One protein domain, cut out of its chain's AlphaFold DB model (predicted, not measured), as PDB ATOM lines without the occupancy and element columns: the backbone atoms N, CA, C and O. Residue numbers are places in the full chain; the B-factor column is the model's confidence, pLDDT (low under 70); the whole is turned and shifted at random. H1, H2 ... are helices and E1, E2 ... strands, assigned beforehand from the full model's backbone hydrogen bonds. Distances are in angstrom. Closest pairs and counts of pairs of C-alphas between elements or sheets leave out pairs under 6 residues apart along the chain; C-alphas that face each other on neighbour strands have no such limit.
ATOM      1  N   ARG A  69     -14.512   6.327 -19.112       94.31
ATOM      2  CA  ARG A  69     -15.533   6.660 -20.116       94.31
ATOM      3  C   ARG A  69     -16.685   5.670 -20.042       94.31
ATOM      4  O   ARG A  69     -16.464   4.460 -20.060       94.31
ATOM      5  N   VAL A  70     -17.903   6.190 -19.990       94.50
ATOM      6  CA  VAL A  70     -19.146   5.415 -19.967       94.50
ATOM      7  C   VAL A  70     -20.192   6.061 -20.860       94.50
ATOM      8  O   VAL A  70     -20.058   7.214 -21.266       94.50
ATOM      9  N   ARG A  71     -21.249   5.309 -21.147       94.19
ATOM     10  CA  ARG A  71     -22.456   5.817 -21.786       94.19
ATOM     11  C   ARG A  71     -23.565   5.894 -20.752       94.19
ATOM     12  O   ARG A  71     -23.720   4.963 -19.960       94.19
ATOM     13  N   VAL A  72     -24.309   6.990 -20.770       93.75
ATOM     14  CA  VAL A  72     -25.433   7.216 -19.862       93.75
ATOM     15  C   VAL A  72     -26.687   7.606 -20.626       93.75
ATOM     16  O   VAL A  72     -26.621   8.171 -21.720       93.75
ATOM     17  N   THR A  73     -27.825   7.287 -20.028       93.56
ATOM     18  CA  THR A  73     -29.159   7.678 -20.473       93.56
ATOM     19  C   THR A  73     -30.001   8.098 -19.265       93.56
ATOM     20  O   THR A  73     -29.558   8.002 -18.116       93.56
ATOM     21  N   GLY A  74     -31.208   8.583 -19.518       90.38
ATOM     22  CA  GLY A  74     -32.184   8.939 -18.500       90.38
ATOM     23  C   GLY A  74     -33.580   8.821 -19.087       90.38
ATOM     24  O   GLY A  74     -33.781   9.099 -20.265       90.38
ATOM     25  N   SER A  75     -34.555   8.430 -18.271       86.75
ATOM     26  CA  SER A  75     -35.939   8.214 -18.717       86.75
ATOM     27  C   SER A  75     -36.652   9.470 -19.235       86.75
ATOM     28  O   SER A  75     -37.730   9.371 -19.807       86.75
ATOM     29  N   TRP A  76     -36.076  10.650 -19.002       85.44
ATOM     30  CA  TRP A  76     -36.566  11.940 -19.490       85.44
ATOM     31  C   TRP A  76     -35.895  12.385 -20.793       85.44
ATOM     32  O   TRP A  76     -36.299  13.395 -21.367       85.44
ATOM     33  N   LEU A  77     -34.856  11.682 -21.249       87.88
ATOM     34  CA  LEU A  77     -34.287  11.934 -22.564       87.88
ATOM     35  C   LEU A  77     -35.179  11.306 -23.647       87.88
ATOM     36  O   LEU A  77     -35.872  10.327 -23.366       87.88
ATOM     37  N   PRO A  78     -35.158  11.838 -24.884       85.62
ATOM     38  CA  PRO A  78     -35.844  11.212 -26.012       85.62
ATOM     39  C   PRO A  78     -35.445   9.738 -26.164       85.62
ATOM     40  O   PRO A  78     -34.295   9.385 -25.894       85.62
ATOM     41  N   ASP A  79     -36.373   8.893 -26.619       75.75
ATOM     42  CA  ASP A  79     -36.181   7.440 -26.661       75.75
ATOM     43  C   ASP A  79     -34.847   7.044 -27.321       75.75
ATOM     44  O   ASP A  79     -34.554   7.398 -28.466       75.75
ATOM     45  N   ASN A  80     -34.048   6.264 -26.584       75.31
ATOM     46  CA  ASN A  80     -32.718   5.761 -26.956       75.31
ATOM     47  C   ASN A  80     -31.597   6.810 -27.030       75.31
ATOM     48  O   ASN A  80     -30.501   6.495 -27.505       75.31
ATOM     49  N   ALA A  81     -31.819   8.041 -26.562       88.44
ATOM     50  CA  ALA A  81     -30.741   9.011 -26.452       88.44
ATOM     51  C   ALA A  81     -29.707   8.524 -25.429       88.44
ATOM     52  O   ALA A  81     -29.991   8.286 -24.251       88.44
ATOM     53  N   VAL A  82     -28.478   8.383 -25.912       92.25
ATOM     54  CA  VAL A  82     -27.329   7.984 -25.115       92.25
ATOM     55  C   VAL A  82     -26.227   8.995 -25.342       92.25
ATOM     56  O   VAL A  82     -25.884   9.318 -26.480       92.25
ATOM     57  N   VAL A  83     -25.645   9.466 -24.248       92.88
ATOM     58  CA  VAL A  83     -24.535  10.414 -24.273       92.88
ATOM     59  C   VAL A  83     -23.324   9.813 -23.582       92.88
ATOM     60  O   VAL A  83     -23.432   8.989 -22.670       92.88
ATOM     61  N   TRP A  84     -22.145  10.203 -24.047       95.50
ATOM     62  CA  TRP A  84     -20.913   9.812 -23.392       95.50
ATOM     63  C   TRP A  84     -20.662  10.661 -22.148       95.50
ATOM     64  O   TRP A  84     -20.974  11.846 -22.111       95.50
ATOM     65  N   ALA A  85     -20.047  10.053 -21.144       95.75
ATOM     66  CA  ALA A  85     -19.663  10.717 -19.912       95.75
ATOM     67  C   ALA A  85     -18.412  10.079 -19.304       95.75
ATOM     68  O   ALA A  85     -17.908   9.050 -19.767       95.75
ATOM     69  N   TYR A  86     -17.916  10.699 -18.245       95.62
ATOM     70  CA  TYR A  86     -16.948  10.139 -17.322       95.62
ATOM     71  C   TYR A  86     -17.653   9.764 -16.027       95.62
ATOM     72  O   TYR A  86     -18.486  10.507 -15.516       95.62
ATOM     73  N   TRP A  87     -17.300   8.612 -15.475       94.75
ATOM     74  CA  TRP A  87     -17.844   8.148 -14.208       94.75
ATOM     75  C   TRP A  87     -16.762   7.450 -13.397       94.75
ATOM     76  O   TRP A  87     -15.971   6.680 -13.938       94.75
ATOM     77  N   ASN A  88     -16.729   7.717 -12.099       92.69
ATOM     78  CA  ASN A  88     -15.762   7.169 -11.152       92.69
ATOM     79  C   ASN A  88     -16.432   6.246 -10.126       92.69
ATOM     80  O   ASN A  88     -15.965   6.129  -9.006       92.69
ATOM     81  N   GLY A  89     -17.575   5.637 -10.434       92.06
ATOM     82  CA  GLY A  89     -18.273   4.808  -9.447       92.06
ATOM     83  C   GLY A  89     -19.195   5.578  -8.496       92.06
ATOM     84  O   GLY A  89     -19.953   4.933  -7.779       92.06
ATOM     85  N   ALA A  90     -19.183   6.917  -8.495       90.94
ATOM     86  CA  ALA A  90     -20.059   7.712  -7.636       90.94
ATOM     87  C   ALA A  90     -21.548   7.469  -7.937       90.94
ATOM     88  O   ALA A  90     -21.982   7.519  -9.091       90.94
ATOM     89  N   MET A  91     -22.324   7.238  -6.879       91.19
ATOM     90  CA  MET A  91     -23.766   7.009  -6.942       91.19
ATOM     91  C   MET A  91     -24.494   7.980  -6.013       91.19
ATOM     92  O   MET A  91     -24.010   8.275  -4.919       91.19
ATOM     93  N   TRP A  92     -25.687   8.409  -6.412       86.81
ATOM     94  CA  TRP A  92     -26.604   9.202  -5.599       86.81
ATOM     95  C   TRP A  92     -28.005   8.596  -5.678       86.81
ATOM     96  O   TRP A  92     -28.556   8.431  -6.761       86.81
ATOM     97  N   ASN A  93     -28.571   8.191  -4.535       88.31
ATOM     98  CA  ASN A  93     -29.881   7.523  -4.454       88.31
ATOM     99  C   ASN A  93     -30.054   6.315  -5.402       88.31
ATOM    100  O   ASN A  93     -31.150   6.044  -5.883       88.31
ATOM    101  N   GLY A  94     -28.969   5.584  -5.678       88.12
ATOM    102  CA  GLY A  94     -28.978   4.440  -6.597       88.12
ATOM    103  C   GLY A  94     -28.825   4.799  -8.080       88.12
ATOM    104  O   GLY A  94     -28.767   3.893  -8.907       88.12
ATOM    105  N   PHE A  95     -28.685   6.081  -8.416       90.38
ATOM    106  CA  PHE A  95     -28.394   6.566  -9.765       90.38
ATOM    107  C   PHE A  95     -26.924   6.944  -9.915       90.38
ATOM    108  O   PHE A  95     -26.263   7.296  -8.936       90.38
ATOM    109  N   ALA A  96     -26.396   6.851 -11.134       91.75
ATOM    110  CA  ALA A  96     -25.019   7.245 -11.405       91.75
ATOM    111  C   ALA A  96     -24.869   8.769 -11.329       91.75
ATOM    112  O   ALA A  96     -25.788   9.502 -11.678       91.75
ATOM    113  N   VAL A  97     -23.689   9.246 -10.932       93.44
ATOM    114  CA  VAL A  97     -23.337  10.676 -10.981       93.44
ATOM    115  C   VAL A  97     -22.252  10.882 -12.046       93.44
ATOM    116  O   VAL A  97     -21.059  10.852 -11.729       93.44
ATOM    117  N   PRO A  98     -22.626  10.970 -13.338       95.06
ATOM    118  CA  PRO A  98     -21.681  11.192 -14.424       95.06
ATOM    119  C   PRO A  98     -21.222  12.652 -14.500       95.06
ATOM    120  O   PRO A  98     -21.979  13.574 -14.210       95.06
ATOM    121  N   LEU A  99     -19.997  12.858 -14.986       96.25
ATOM    122  CA  LEU A  99     -19.497  14.164 -15.409       96.25
ATOM    123  C   LEU A  99     -19.243  14.181 -16.916       96.25
ATOM    124  O   LEU A  99     -18.823  13.185 -17.504       96.25
ATOM    125  N   PHE A 100     -19.442  15.328 -17.549       96.69
ATOM    126  CA  PHE A 100     -19.413  15.456 -19.004       96.69
ATOM    127  C   PHE A 100     -18.251  16.331 -19.455       96.69
ATOM    128  O   PHE A 100     -17.966  17.350 -18.832       96.69
ATOM    129  N   SER A 101     -17.588  15.966 -20.555       96.75
ATOM    130  CA  SER A 101     -16.711  16.922 -21.238       96.75
ATOM    131  C   SER A 101     -17.559  18.013 -21.898       96.75
ATOM    132  O   SER A 101     -18.751  17.812 -22.131       96.75
ATOM    133  N   HIS A 102     -16.951  19.142 -22.268       96.81
ATOM    134  CA  HIS A 102     -17.655  20.178 -23.030       96.81
ATOM    135  C   HIS A 102     -18.314  19.615 -24.304       96.81
ATOM    136  O   HIS A 102     -19.471  19.905 -24.585       96.81
ATOM    137  N   GLN A 103     -17.602  18.773 -25.062       96.44
ATOM    138  CA  GLN A 103     -18.113  18.194 -26.309       96.44
ATOM    139  C   GLN A 103     -19.314  17.265 -26.074       96.44
ATOM    140  O   GLN A 103     -20.302  17.325 -26.811       96.44
ATOM    141  N   ASP A 104     -19.248  16.418 -25.048       96.38
ATOM    142  CA  ASP A 104     -20.353  15.508 -24.735       96.38
ATOM    143  C   ASP A 104     -21.562  16.272 -24.175       96.38
ATOM    144  O   ASP A 104     -22.702  15.979 -24.526       96.38
ATOM    145  N   ALA A 105     -21.316  17.302 -23.364       95.56
ATOM    146  CA  ALA A 105     -22.348  18.188 -22.839       95.56
ATOM    147  C   ALA A 105     -23.051  18.990 -23.951       95.56
ATOM    148  O   ALA A 105     -24.273  19.113 -23.945       95.56
ATOM    149  N   VAL A 106     -22.316  19.460 -24.964       95.62
ATOM    150  CA  VAL A 106     -22.916  20.065 -26.168       95.62
ATOM    151  C   VAL A 106     -23.768  19.050 -26.938       95.62
ATOM    152  O   VAL A 106     -24.822  19.407 -27.462       95.62
ATOM    153  N   SER A 107     -23.365  17.776 -26.977       93.50
ATOM    154  CA  SER A 107     -24.183  16.720 -27.593       93.50
ATOM    155  C   SER A 107     -25.494  16.503 -26.827       93.50
ATOM    156  O   SER A 107     -26.530  16.254 -27.441       93.50
ATOM    157  N   LEU A 108     -25.476  16.666 -25.500       91.94
ATOM    158  CA  LEU A 108     -26.679  16.628 -24.668       91.94
ATOM    159  C   LEU A 108     -27.626  17.809 -24.956       91.94
ATOM    160  O   LEU A 108     -28.835  17.600 -25.031       91.94
ATOM    161  N   CYS A 109     -27.108  19.016 -25.212       93.62
ATOM    162  CA  CYS A 109     -27.927  20.169 -25.625       93.62
ATOM    163  C   CYS A 109     -28.751  19.895 -26.896       93.62
ATOM    164  O   CYS A 109     -29.852  20.416 -27.045       93.62
ATOM    165  N   ALA A 110     -28.247  19.062 -27.815       90.62
ATOM    166  CA  ALA A 110     -28.959  18.735 -29.052       90.62
ATOM    167  C   ALA A 110     -30.237  17.910 -28.815       90.62
ATOM    168  O   ALA A 110     -31.167  17.980 -29.616       90.62
ATOM    169  N   VAL A 111     -30.286  17.136 -27.726       90.00
ATOM    170  CA  VAL A 111     -31.436  16.289 -27.363       90.00
ATOM    171  C   VAL A 111     -32.259  16.860 -26.207       90.00
ATOM    172  O   VAL A 111     -33.342  16.354 -25.925       90.00
ATOM    173  N   MET A 112     -31.772  17.918 -25.553       90.31
ATOM    174  CA  MET A 112     -32.416  18.571 -24.414       90.31
ATOM    175  C   MET A 112     -32.424  20.098 -24.612       90.31
ATOM    176  O   MET A 112     -31.502  20.778 -24.165       90.31
ATOM    177  N   PRO A 113     -33.464  20.655 -25.266       89.06
ATOM    178  CA  PRO A 113     -33.514  22.073 -25.641       89.06
ATOM    179  C   PRO A 113     -33.496  23.067 -24.469       89.06
ATOM    180  O   PRO A 113     -33.131  24.223 -24.659       89.06
ATOM    181  N   SER A 114     -33.889  22.633 -23.268       91.56
ATOM    182  CA  SER A 114     -33.813  23.420 -22.029       91.56
ATOM    183  C   SER A 114     -32.387  23.570 -21.490       91.56
ATOM    184  O   SER A 114     -32.165  24.350 -20.566       91.56
ATOM    185  N   LEU A 115     -31.410  22.853 -22.059       94.62
ATOM    186  CA  LEU A 115     -29.997  22.957 -21.719       94.62
ATOM    187  C   LEU A 115     -29.228  23.649 -22.842       94.62
ATOM    188  O   LEU A 115     -29.135  23.134 -23.955       94.62
ATOM    189  N   ILE A 116     -28.580  24.765 -22.525       96.38
ATOM    190  CA  ILE A 116     -27.749  25.510 -23.474       96.38
ATOM    191  C   ILE A 116     -26.365  25.784 -22.901       96.38
ATOM    192  O   ILE A 116     -26.193  25.964 -21.697       96.38
ATOM    193  N   TYR A 117     -25.365  25.870 -23.773       97.31
ATOM    194  CA  TYR A 117     -24.052  26.378 -23.397       97.31
ATOM    195  C   TYR A 117     -23.981  27.893 -23.598       97.31
ATOM    196  O   TYR A 117     -24.361  28.409 -24.650       97.31
ATOM    197  N   VAL A 118     -23.466  28.612 -22.602       97.25
ATOM    198  CA  VAL A 118     -23.330  30.071 -22.629       97.25
ATOM    199  C   VAL A 118     -21.851  30.444 -22.608       97.25
ATOM    200  O   VAL A 118     -21.226  30.518 -21.547       97.25
ATOM    201  N   GLU A 119     -21.304  30.743 -23.790       96.12
ATOM    202  CA  GLU A 119     -19.875  31.041 -23.995       96.12
ATOM    203  C   GLU A 119     -19.362  32.149 -23.062       96.12
ATOM    204  O   GLU A 119     -18.322  32.000 -22.424       96.12
ATOM    205  N   ALA A 120     -20.132  33.229 -22.888       97.00
ATOM    206  CA  ALA A 120     -19.747  34.364 -22.041       97.00
ATOM    207  C   ALA A 120     -19.472  33.981 -20.574       97.00
ATOM    208  O   ALA A 120     -18.748  34.688 -19.875       97.00
ATOM    209  N   ARG A 121     -20.053  32.871 -20.100       95.44
ATOM    210  CA  ARG A 121     -19.892  32.352 -18.733       95.44
ATOM    211  C   ARG A 121     -19.085  31.059 -18.672       95.44
ATOM    212  O   ARG A 121     -18.769  30.610 -17.573       95.44
ATOM    213  N   LYS A 122     -18.769  30.469 -19.830       96.38
ATOM    214  CA  LYS A 122     -18.139  29.148 -19.963       96.38
ATOM    215  C   LYS A 122     -18.858  28.063 -19.153       96.38
ATOM    216  O   LYS A 122     -18.230  27.247 -18.477       96.38
ATOM    217  N   ALA A 123     -20.187  28.099 -19.183       97.00
ATOM    218  CA  ALA A 123     -21.054  27.284 -18.342       97.00
ATOM    219  C   ALA A 123     -22.287  26.820 -19.115       97.00
ATOM    220  O   ALA A 123     -22.719  27.484 -20.063       97.00
ATOM    221  N   PHE A 124     -22.868  25.709 -18.672       97.19
ATOM    222  CA  PHE A 124     -24.178  25.274 -19.142       97.19
ATOM    223  C   PHE A 124     -25.270  25.878 -18.265       97.19
ATOM    224  O   PHE A 124     -25.107  25.977 -17.048       97.19
ATOM    225  N   LEU A 125     -26.367  26.277 -18.894       96.06
ATOM    226  CA  LEU A 125     -27.593  26.722 -18.250       96.06
ATOM    227  C   LEU A 125     -28.678  25.702 -18.563       96.06
ATOM    228  O   LEU A 125     -28.970  25.473 -19.736       96.06
ATOM    229  N   PHE A 126     -29.264  25.125 -17.524       94.06
ATOM    230  CA  PHE A 126     -30.546  24.443 -17.619       94.06
ATOM    231  C   PHE A 126     -31.627  25.387 -17.111       94.06
ATOM    232  O   PHE A 126     -31.530  25.866 -15.985       94.06
ATOM    233  N   ASP A 127     -32.622  25.674 -17.940       92.44
ATOM    234  CA  ASP A 127     -33.787  26.469 -17.557       92.44
ATOM    235  C   ASP A 127     -35.047  25.678 -17.899       92.44
ATOM    236  O   ASP A 127     -35.346  25.414 -19.068       92.44
ATOM    237  N   GLU A 128     -35.767  25.272 -16.859       87.12
ATOM    238  CA  GLU A 128     -37.063  24.628 -16.988       87.12
ATOM    239  C   GLU A 128     -38.072  25.380 -16.124       87.12
ATOM    240  O   GLU A 128     -37.923  25.501 -14.910       87.12
ATOM    241  N   ASN A 129     -39.125  25.896 -16.761       86.81
ATOM    242  CA  ASN A 129     -40.226  26.603 -16.107       86.81
ATOM    243  C   ASN A 129     -39.795  27.801 -15.230       86.81
ATOM    244  O   ASN A 129     -40.499  28.141 -14.278       86.81
ATOM    245  N   GLY A 130     -38.685  28.466 -15.569       84.88
ATOM    246  CA  GLY A 130     -38.168  29.625 -14.835       84.88
ATOM    247  C   GLY A 130     -37.232  29.274 -13.676       84.88
ATOM    248  O   GLY A 130     -36.747  30.183 -13.001       84.88
ATOM    249  N   GLU A 131     -36.950  27.988 -13.461       87.12
ATOM    250  CA  GLU A 131     -35.940  27.517 -12.516       87.12
ATOM    251  C   GLU A 131     -34.612  27.306 -13.255       87.12
ATOM    252  O   GLU A 131     -34.398  26.301 -13.935       87.12
ATOM    253  N   ALA A 132     -33.722  28.291 -13.128       91.81
ATOM    254  CA  ALA A 132     -32.429  28.317 -13.799       91.81
ATOM    255  C   ALA A 132     -31.312  27.713 -12.933       91.81
ATOM    256  O   ALA A 132     -31.049  28.172 -11.818       91.81
ATOM    257  N   GLU A 133     -30.578  26.754 -13.491       93.44
ATOM    258  CA  GLU A 133     -29.427  26.108 -12.863       93.44
ATOM    259  C   GLU A 133     -28.177  26.237 -13.740       93.44
ATOM    260  O   GLU A 133     -28.205  25.979 -14.945       93.44
ATOM    261  N   TRP A 134     -27.067  26.659 -13.128       95.00
ATOM    262  CA  TRP A 134     -25.794  26.884 -13.811       95.00
ATOM    263  C   TRP A 134     -24.781  25.802 -13.459       95.00
ATOM    264  O   TRP A 134     -24.480  25.581 -12.287       95.00
ATOM    265  N   PHE A 135     -24.167  25.217 -14.483       96.19
ATOM    266  CA  PHE A 135     -23.146  24.188 -14.330       96.19
ATOM    267  C   PHE A 135     -21.802  24.689 -14.847       96.19
ATOM    268  O   PHE A 135     -21.609  24.912 -16.048       96.19
ATOM    269  N   HIS A 136     -20.859  24.839 -13.924       96.31
ATOM    270  CA  HIS A 136     -19.484  25.217 -14.223       96.31
ATOM    271  C   HIS A 136     -18.594  23.979 -14.318       96.31
ATOM    272  O   HIS A 136     -18.830  22.975 -13.645       96.31
ATOM    273  N   ALA A 137     -17.561  24.064 -15.153       95.94
ATOM    274  CA  ALA A 137     -16.571  23.005 -15.234       95.94
ATOM    275  C   ALA A 137     -15.711  22.986 -13.964       95.94
ATOM    276  O   ALA A 137     -15.334  24.041 -13.447       95.94
ATOM    277  N   ALA A 138     -15.341  21.792 -13.518       94.50
ATOM    278  CA  ALA A 138     -14.329  21.581 -12.495       94.50
ATOM    279  C   ALA A 138     -13.196  20.712 -13.066       94.50
ATOM    280  O   ALA A 138     -13.475  19.786 -13.836       94.50
ATOM    281  N   PRO A 139     -11.926  20.983 -12.713       95.12
ATOM    282  CA  PRO A 139     -10.814  20.135 -13.121       95.12
ATOM    283  C   PRO A 139     -10.914  18.759 -12.445       95.12
ATOM    284  O   PRO A 139     -11.184  18.659 -11.248       95.12
ATOM    285  N   GLN A 140     -10.704  17.698 -13.221       93.44
ATOM    286  CA  GLN A 140     -10.726  16.296 -12.801       93.44
ATOM    287  C   GLN A 140      -9.564  15.552 -13.455       93.44
ATOM    288  O   GLN A 140      -9.238  15.821 -14.605       93.44
ATOM    289  N   VAL A 141      -8.955  14.586 -12.766       91.31
ATOM    290  CA  VAL A 141      -7.845  13.800 -13.333       91.31
ATOM    291  C   VAL A 141      -8.341  12.430 -13.783       91.31
ATOM    292  O   VAL A 141      -8.630  11.576 -12.947       91.31
ATOM    293  N   ALA A 142      -8.405  12.189 -15.091       87.38
ATOM    294  CA  ALA A 142      -8.818  10.913 -15.676       87.38
ATOM    295  C   ALA A 142      -7.664  10.300 -16.475       87.38
ATOM    296  O   ALA A 142      -7.139  10.919 -17.392       87.38
ATOM    297  N   GLY A 143      -7.235   9.084 -16.123       84.31
ATOM    298  CA  GLY A 143      -6.124   8.420 -16.824       84.31
ATOM    299  C   GLY A 143      -4.784   9.174 -16.764       84.31
ATOM    300  O   GLY A 143      -3.932   8.950 -17.614       84.31
ATOM    301  N   GLY A 144      -4.597  10.061 -15.779       87.12
ATOM    302  CA  GLY A 144      -3.406  10.910 -15.649       87.12
ATOM    303  C   GLY A 144      -3.473  12.239 -16.410       87.12
ATOM    304  O   GLY A 144      -2.541  13.030 -16.305       87.12
ATOM    305  N   GLU A 145      -4.564  12.508 -17.130       91.00
ATOM    306  CA  GLU A 145      -4.821  13.775 -17.818       91.00
ATOM    307  C   GLU A 145      -5.796  14.639 -17.009       91.00
ATOM    308  O   GLU A 145      -6.785  14.135 -16.470       91.00
ATOM    309  N   GLU A 146      -5.525  15.943 -16.920       93.69
ATOM    310  CA  GLU A 146      -6.463  16.911 -16.351       93.69
ATOM    311  C   GLU A 146      -7.529  17.281 -17.390       93.69
ATOM    312  O   GLU A 146      -7.228  17.809 -18.459       93.69
ATOM    313  N   LEU A 147      -8.789  17.023 -17.054       94.00
ATOM    314  CA  LEU A 147      -9.961  17.320 -17.862       94.00
ATOM    315  C   LEU A 147     -10.866  18.306 -17.126       94.00
ATOM    316  O   LEU A 147     -11.129  18.157 -15.934       94.00
ATOM    317  N   HIS A 148     -11.421  19.273 -17.850       95.69
ATOM    318  CA  HIS A 148     -12.486  20.130 -17.334       95.69
ATOM    319  C   HIS A 148     -13.837  19.465 -17.590       95.69
ATOM    320  O   HIS A 148     -14.275  19.370 -18.740       95.69
ATOM    321  N   LEU A 149     -14.482  18.995 -16.521       96.31
ATOM    322  CA  LEU A 149     -15.733  18.250 -16.606       96.31
ATOM    323  C   LEU A 149     -16.883  18.990 -15.916       96.31
ATOM    324  O   LEU A 149     -16.691  19.670 -14.909       96.31
ATOM    325  N   TYR A 150     -18.085  18.834 -16.461       97.00
ATOM    326  CA  TYR A 150     -19.313  19.480 -16.011       97.00
ATOM    327  C   TYR A 150     -20.209  18.471 -15.297       97.00
ATOM    328  O   TYR A 150     -20.474  17.389 -15.824       97.00
ATOM    329  N   SER A 151     -20.703  18.838 -14.117       94.25
ATOM    330  CA  SER A 151     -21.651  18.034 -13.339       94.25
ATOM    331  C   SER A 151     -23.083  18.369 -13.734       94.25
ATOM    332  O   SER A 151     -23.760  19.122 -13.042       94.25
ATOM    333  N   LEU A 152     -23.523  17.879 -14.893       92.56
ATOM    334  CA  LEU A 152     -24.866  18.162 -15.400       92.56
ATOM    335  C   LEU A 152     -25.892  17.272 -14.699       92.56
ATOM    336  O   LEU A 152     -25.996  16.079 -14.996       92.56
ATOM    337  N   GLY A 153     -26.641  17.867 -13.774       81.19
ATOM    338  CA  GLY A 153     -27.700  17.165 -13.062       81.19
ATOM    339  C   GLY A 153     -27.179  16.086 -12.118       81.19
ATOM    340  O   GLY A 153     -27.526  14.918 -12.264       81.19
ATOM    341  N   ASP A 154     -26.370  16.465 -11.131       73.56
ATOM    342  CA  ASP A 154     -25.978  15.578 -10.019       73.56
ATOM    343  C   ASP A 154     -27.175  15.070  -9.187       73.56
ATOM    344  O   ASP A 154     -27.080  14.058  -8.496       73.56
ATOM    345  N   SER A 155     -28.313  15.753  -9.309       76.50
ATOM    346  CA  SER A 155     -29.621  15.404  -8.752       76.50
ATOM    347  C   SER A 155     -30.548  14.691  -9.745       76.50
ATOM    348  O   SER A 155     -31.728  14.465  -9.453       76.50
ATOM    349  N   TRP A 156     -30.053  14.348 -10.935       86.38
ATOM    350  CA  TRP A 156     -30.833  13.653 -11.953       86.38
ATOM    351  C   TRP A 156     -30.605  12.145 -11.873       86.38
ATOM    352  O   TRP A 156     -29.551  11.654 -11.473       86.38
ATOM    353  N   CYS A 157     -31.624  11.386 -12.260       90.12
ATOM    354  CA  CYS A 157     -31.653   9.933 -12.119       90.12
ATOM    355  C   CYS A 157     -30.894   9.215 -13.258       90.12
ATOM    356  O   CYS A 157     -31.495   8.445 -14.010       90.12
ATOM    357  N   TRP A 158     -29.608   9.531 -13.466       93.06
ATOM    358  CA  TRP A 158     -28.829   9.002 -14.593       93.06
ATOM    359  C   TRP A 158     -28.638   7.486 -14.501       93.06
ATOM    360  O   TRP A 158     -28.362   6.924 -13.436       93.06
ATOM    361  N   GLN A 159     -28.731   6.825 -15.652       93.06
ATOM    362  CA  GLN A 159     -28.600   5.381 -15.795       93.06
ATOM    363  C   GLN A 159     -27.403   5.058 -16.686       93.06
ATOM    364  O   GLN A 159     -27.233   5.637 -17.757       93.06
ATOM    365  N   LEU A 160     -26.566   4.124 -16.244       93.12
ATOM    366  CA  LEU A 160     -25.487   3.586 -17.068       93.12
ATOM    367  C   LEU A 160     -26.089   2.662 -18.118       93.12
ATOM    368  O   LEU A 160     -26.948   1.847 -17.792       93.12
ATOM    369  N   VAL A 161     -25.614   2.768 -19.354       92.44
ATOM    370  CA  VAL A 161     -26.016   1.838 -20.410       92.44
ATOM    371  C   VAL A 161     -25.045   0.664 -20.434       92.44
ATOM    372  O   VAL A 161     -23.830   0.877 -20.543       92.44
ATOM    373  N   ASP A 162     -25.565  -0.563 -20.352       80.88
ATOM    374  CA  ASP A 162     -24.732  -1.759 -20.423       80.88
ATOM    375  C   ASP A 162     -24.202  -1.913 -21.862       80.88
ATOM    376  O   ASP A 162     -24.959  -1.808 -22.833       80.88
ATOM    377  N   PRO A 163     -22.895  -2.152 -22.063       68.00
ATOM    378  CA  PRO A 163     -22.358  -2.500 -23.376       68.00
ATOM    379  C   PRO A 163     -23.094  -3.662 -24.068       68.00
ATOM    380  O   PRO A 163     -23.135  -3.704 -25.299       68.00
ATOM    381  N   SER A 164     -23.688  -4.572 -23.297       66.38
ATOM    382  CA  SER A 164     -24.424  -5.751 -23.765       66.38
ATOM    383  C   SER A 164     -25.773  -5.406 -24.403       66.38
ATOM    384  O   SER A 164     -26.229  -6.132 -25.287       66.38
ATOM    385  N   ASP A 165     -26.374  -4.270 -24.035       63.09
ATOM    386  CA  ASP A 165     -27.681  -3.833 -24.548       63.09
ATOM    387  C   ASP A 165     -27.655  -3.565 -26.063       63.09
ATOM    388  O   ASP A 165     -28.674  -3.642 -26.743       63.09
ATOM    389  N   TYR A 166     -26.468  -3.332 -26.630       54.00
ATOM    390  CA  TYR A 166     -26.273  -3.064 -28.058       54.00
ATOM    391  C   TYR A 166     -26.170  -4.329 -28.913       54.00
ATOM    392  O   TYR A 166     -26.480  -4.287 -30.104       54.00
ATOM    393  N   LEU A 167     -25.749  -5.459 -28.336       53.78
ATOM    394  CA  LEU A 167     -25.627  -6.714 -29.087       53.78
ATOM    395  C   LEU A 167     -27.002  -7.312 -29.416       53.78
ATOM    396  O   LEU A 167     -27.155  -7.963 -30.447       53.78
ATOM    397  N   ASN A 168     -28.017  -7.018 -28.603       51.00
ATOM    398  CA  ASN A 168     -29.388  -7.473 -28.840       51.00
ATOM    399  C   ASN A 168     -30.124  -6.657 -29.917       51.00
ATOM    400  O   ASN A 168     -31.030  -7.184 -30.555       51.00
ATOM    401  N   VAL A 169     -29.725  -5.403 -30.164       51.72
ATOM    402  CA  VAL A 169     -30.339  -4.557 -31.208       51.72
ATOM    403  C   VAL A 169     -29.860  -4.960 -32.607       51.72
ATOM    404  O   VAL A 169     -30.636  -4.938 -33.558       51.72
ATOM    405  N   VAL A 170     -28.600  -5.385 -32.741       49.44
ATOM    406  CA  VAL A 170     -28.016  -5.764 -34.043       49.44
ATOM    407  C   VAL A 170     -28.336  -7.214 -34.425       49.44
ATOM    408  O   VAL A 170     -28.442  -7.521 -35.606       49.44
ATOM    409  N   ALA A 171     -28.541  -8.109 -33.455       51.38
ATOM    410  CA  ALA A 171     -28.890  -9.509 -33.722       51.38
ATOM    411  C   ALA A 171     -30.373  -9.736 -34.092       51.38
ATOM    412  O   ALA A 171     -30.757 -10.866 -34.388       51.38
ATOM    413  N   GLY A 172     -31.201  -8.686 -34.056       50.34
ATOM    414  CA  GLY A 172     -32.640  -8.742 -34.341       50.34
ATOM    415  C   GLY A 172     -33.091  -8.019 -35.615       50.34
ATOM    416  O   GLY A 172     -34.289  -7.785 -35.749       50.34
TER     417      GLY A 172
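This is residues 69 to 172 of the 173 residues of an uncharacterized protein of Cupriavidus taiwanensis (UniProt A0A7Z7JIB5). A strongly twisted, curled sheet of four strands, E3 to E6, bears H1 on one face, and E2 of a separate two-stranded hairpin, E1 and E2, also packs on H1. After the sheet a long link leads back past E1 to a tail, residues 164 to 172, which sticks out with most of H2. The 104 printed residues run E1 E2 H1 E3 E4 E5 E6 H2, mixed in class; the larger sheet, ordered E3 E4 E5 E6, is an antiparallel meander, each strand the neighbour of the one before. The whole is compact, with a radius of gyration of the C-alphas of 14.3 A and spans of 46 by 38 by 26 A.

E1, residues 69 to 73, and E2, residues 83 to 87, form an antiparallel hairpin, with N 70 and O 85 2.9 A apart. H1, residues 102 to 111, touches E2; their closest C-alphas, of Trp 84 and Asp 104, are 5.9 A apart. H1 also touches E3, residues 115 to 118, closest at the C-alphas of Cys 109 and Leu 115, 5.2 A. E3 pairs with E4, residues 123 to 128, N 116 to O 125 at 2.9 A. E5, residues 131 to 142, pairs with E4 over residues 131 to 136, N 133 to O 126 at 2.8 A, and bends by 57 degrees at residue 139. Over residues 137 to 142 it pairs with E6, residues 145 to 150, N 140 to O 147 at 2.8 A. H2, residues 163 to 170, is not on this sheet. O i to N i+4 pairs are within hydrogen-bond range in 5 of 6 cases in H1 and 0 of 4 in H2, where 2 of 5 O i to N i+3 pairs are.

E1 begins at C-alpha 69, (-15.533, 6.660, -20.116). H1 is 15.0 A long and E5 32.0 A. H2 ends at C-alpha 170, (-28.016, -5.764, -34.043).

The C-alphas farthest apart, of Ala 120 and Gly 172, are 46.6 A apart. The printed part has no cut; the links E2 to H1 and E6 to H2 are long. Residues 163 to 172 have pLDDT under 70.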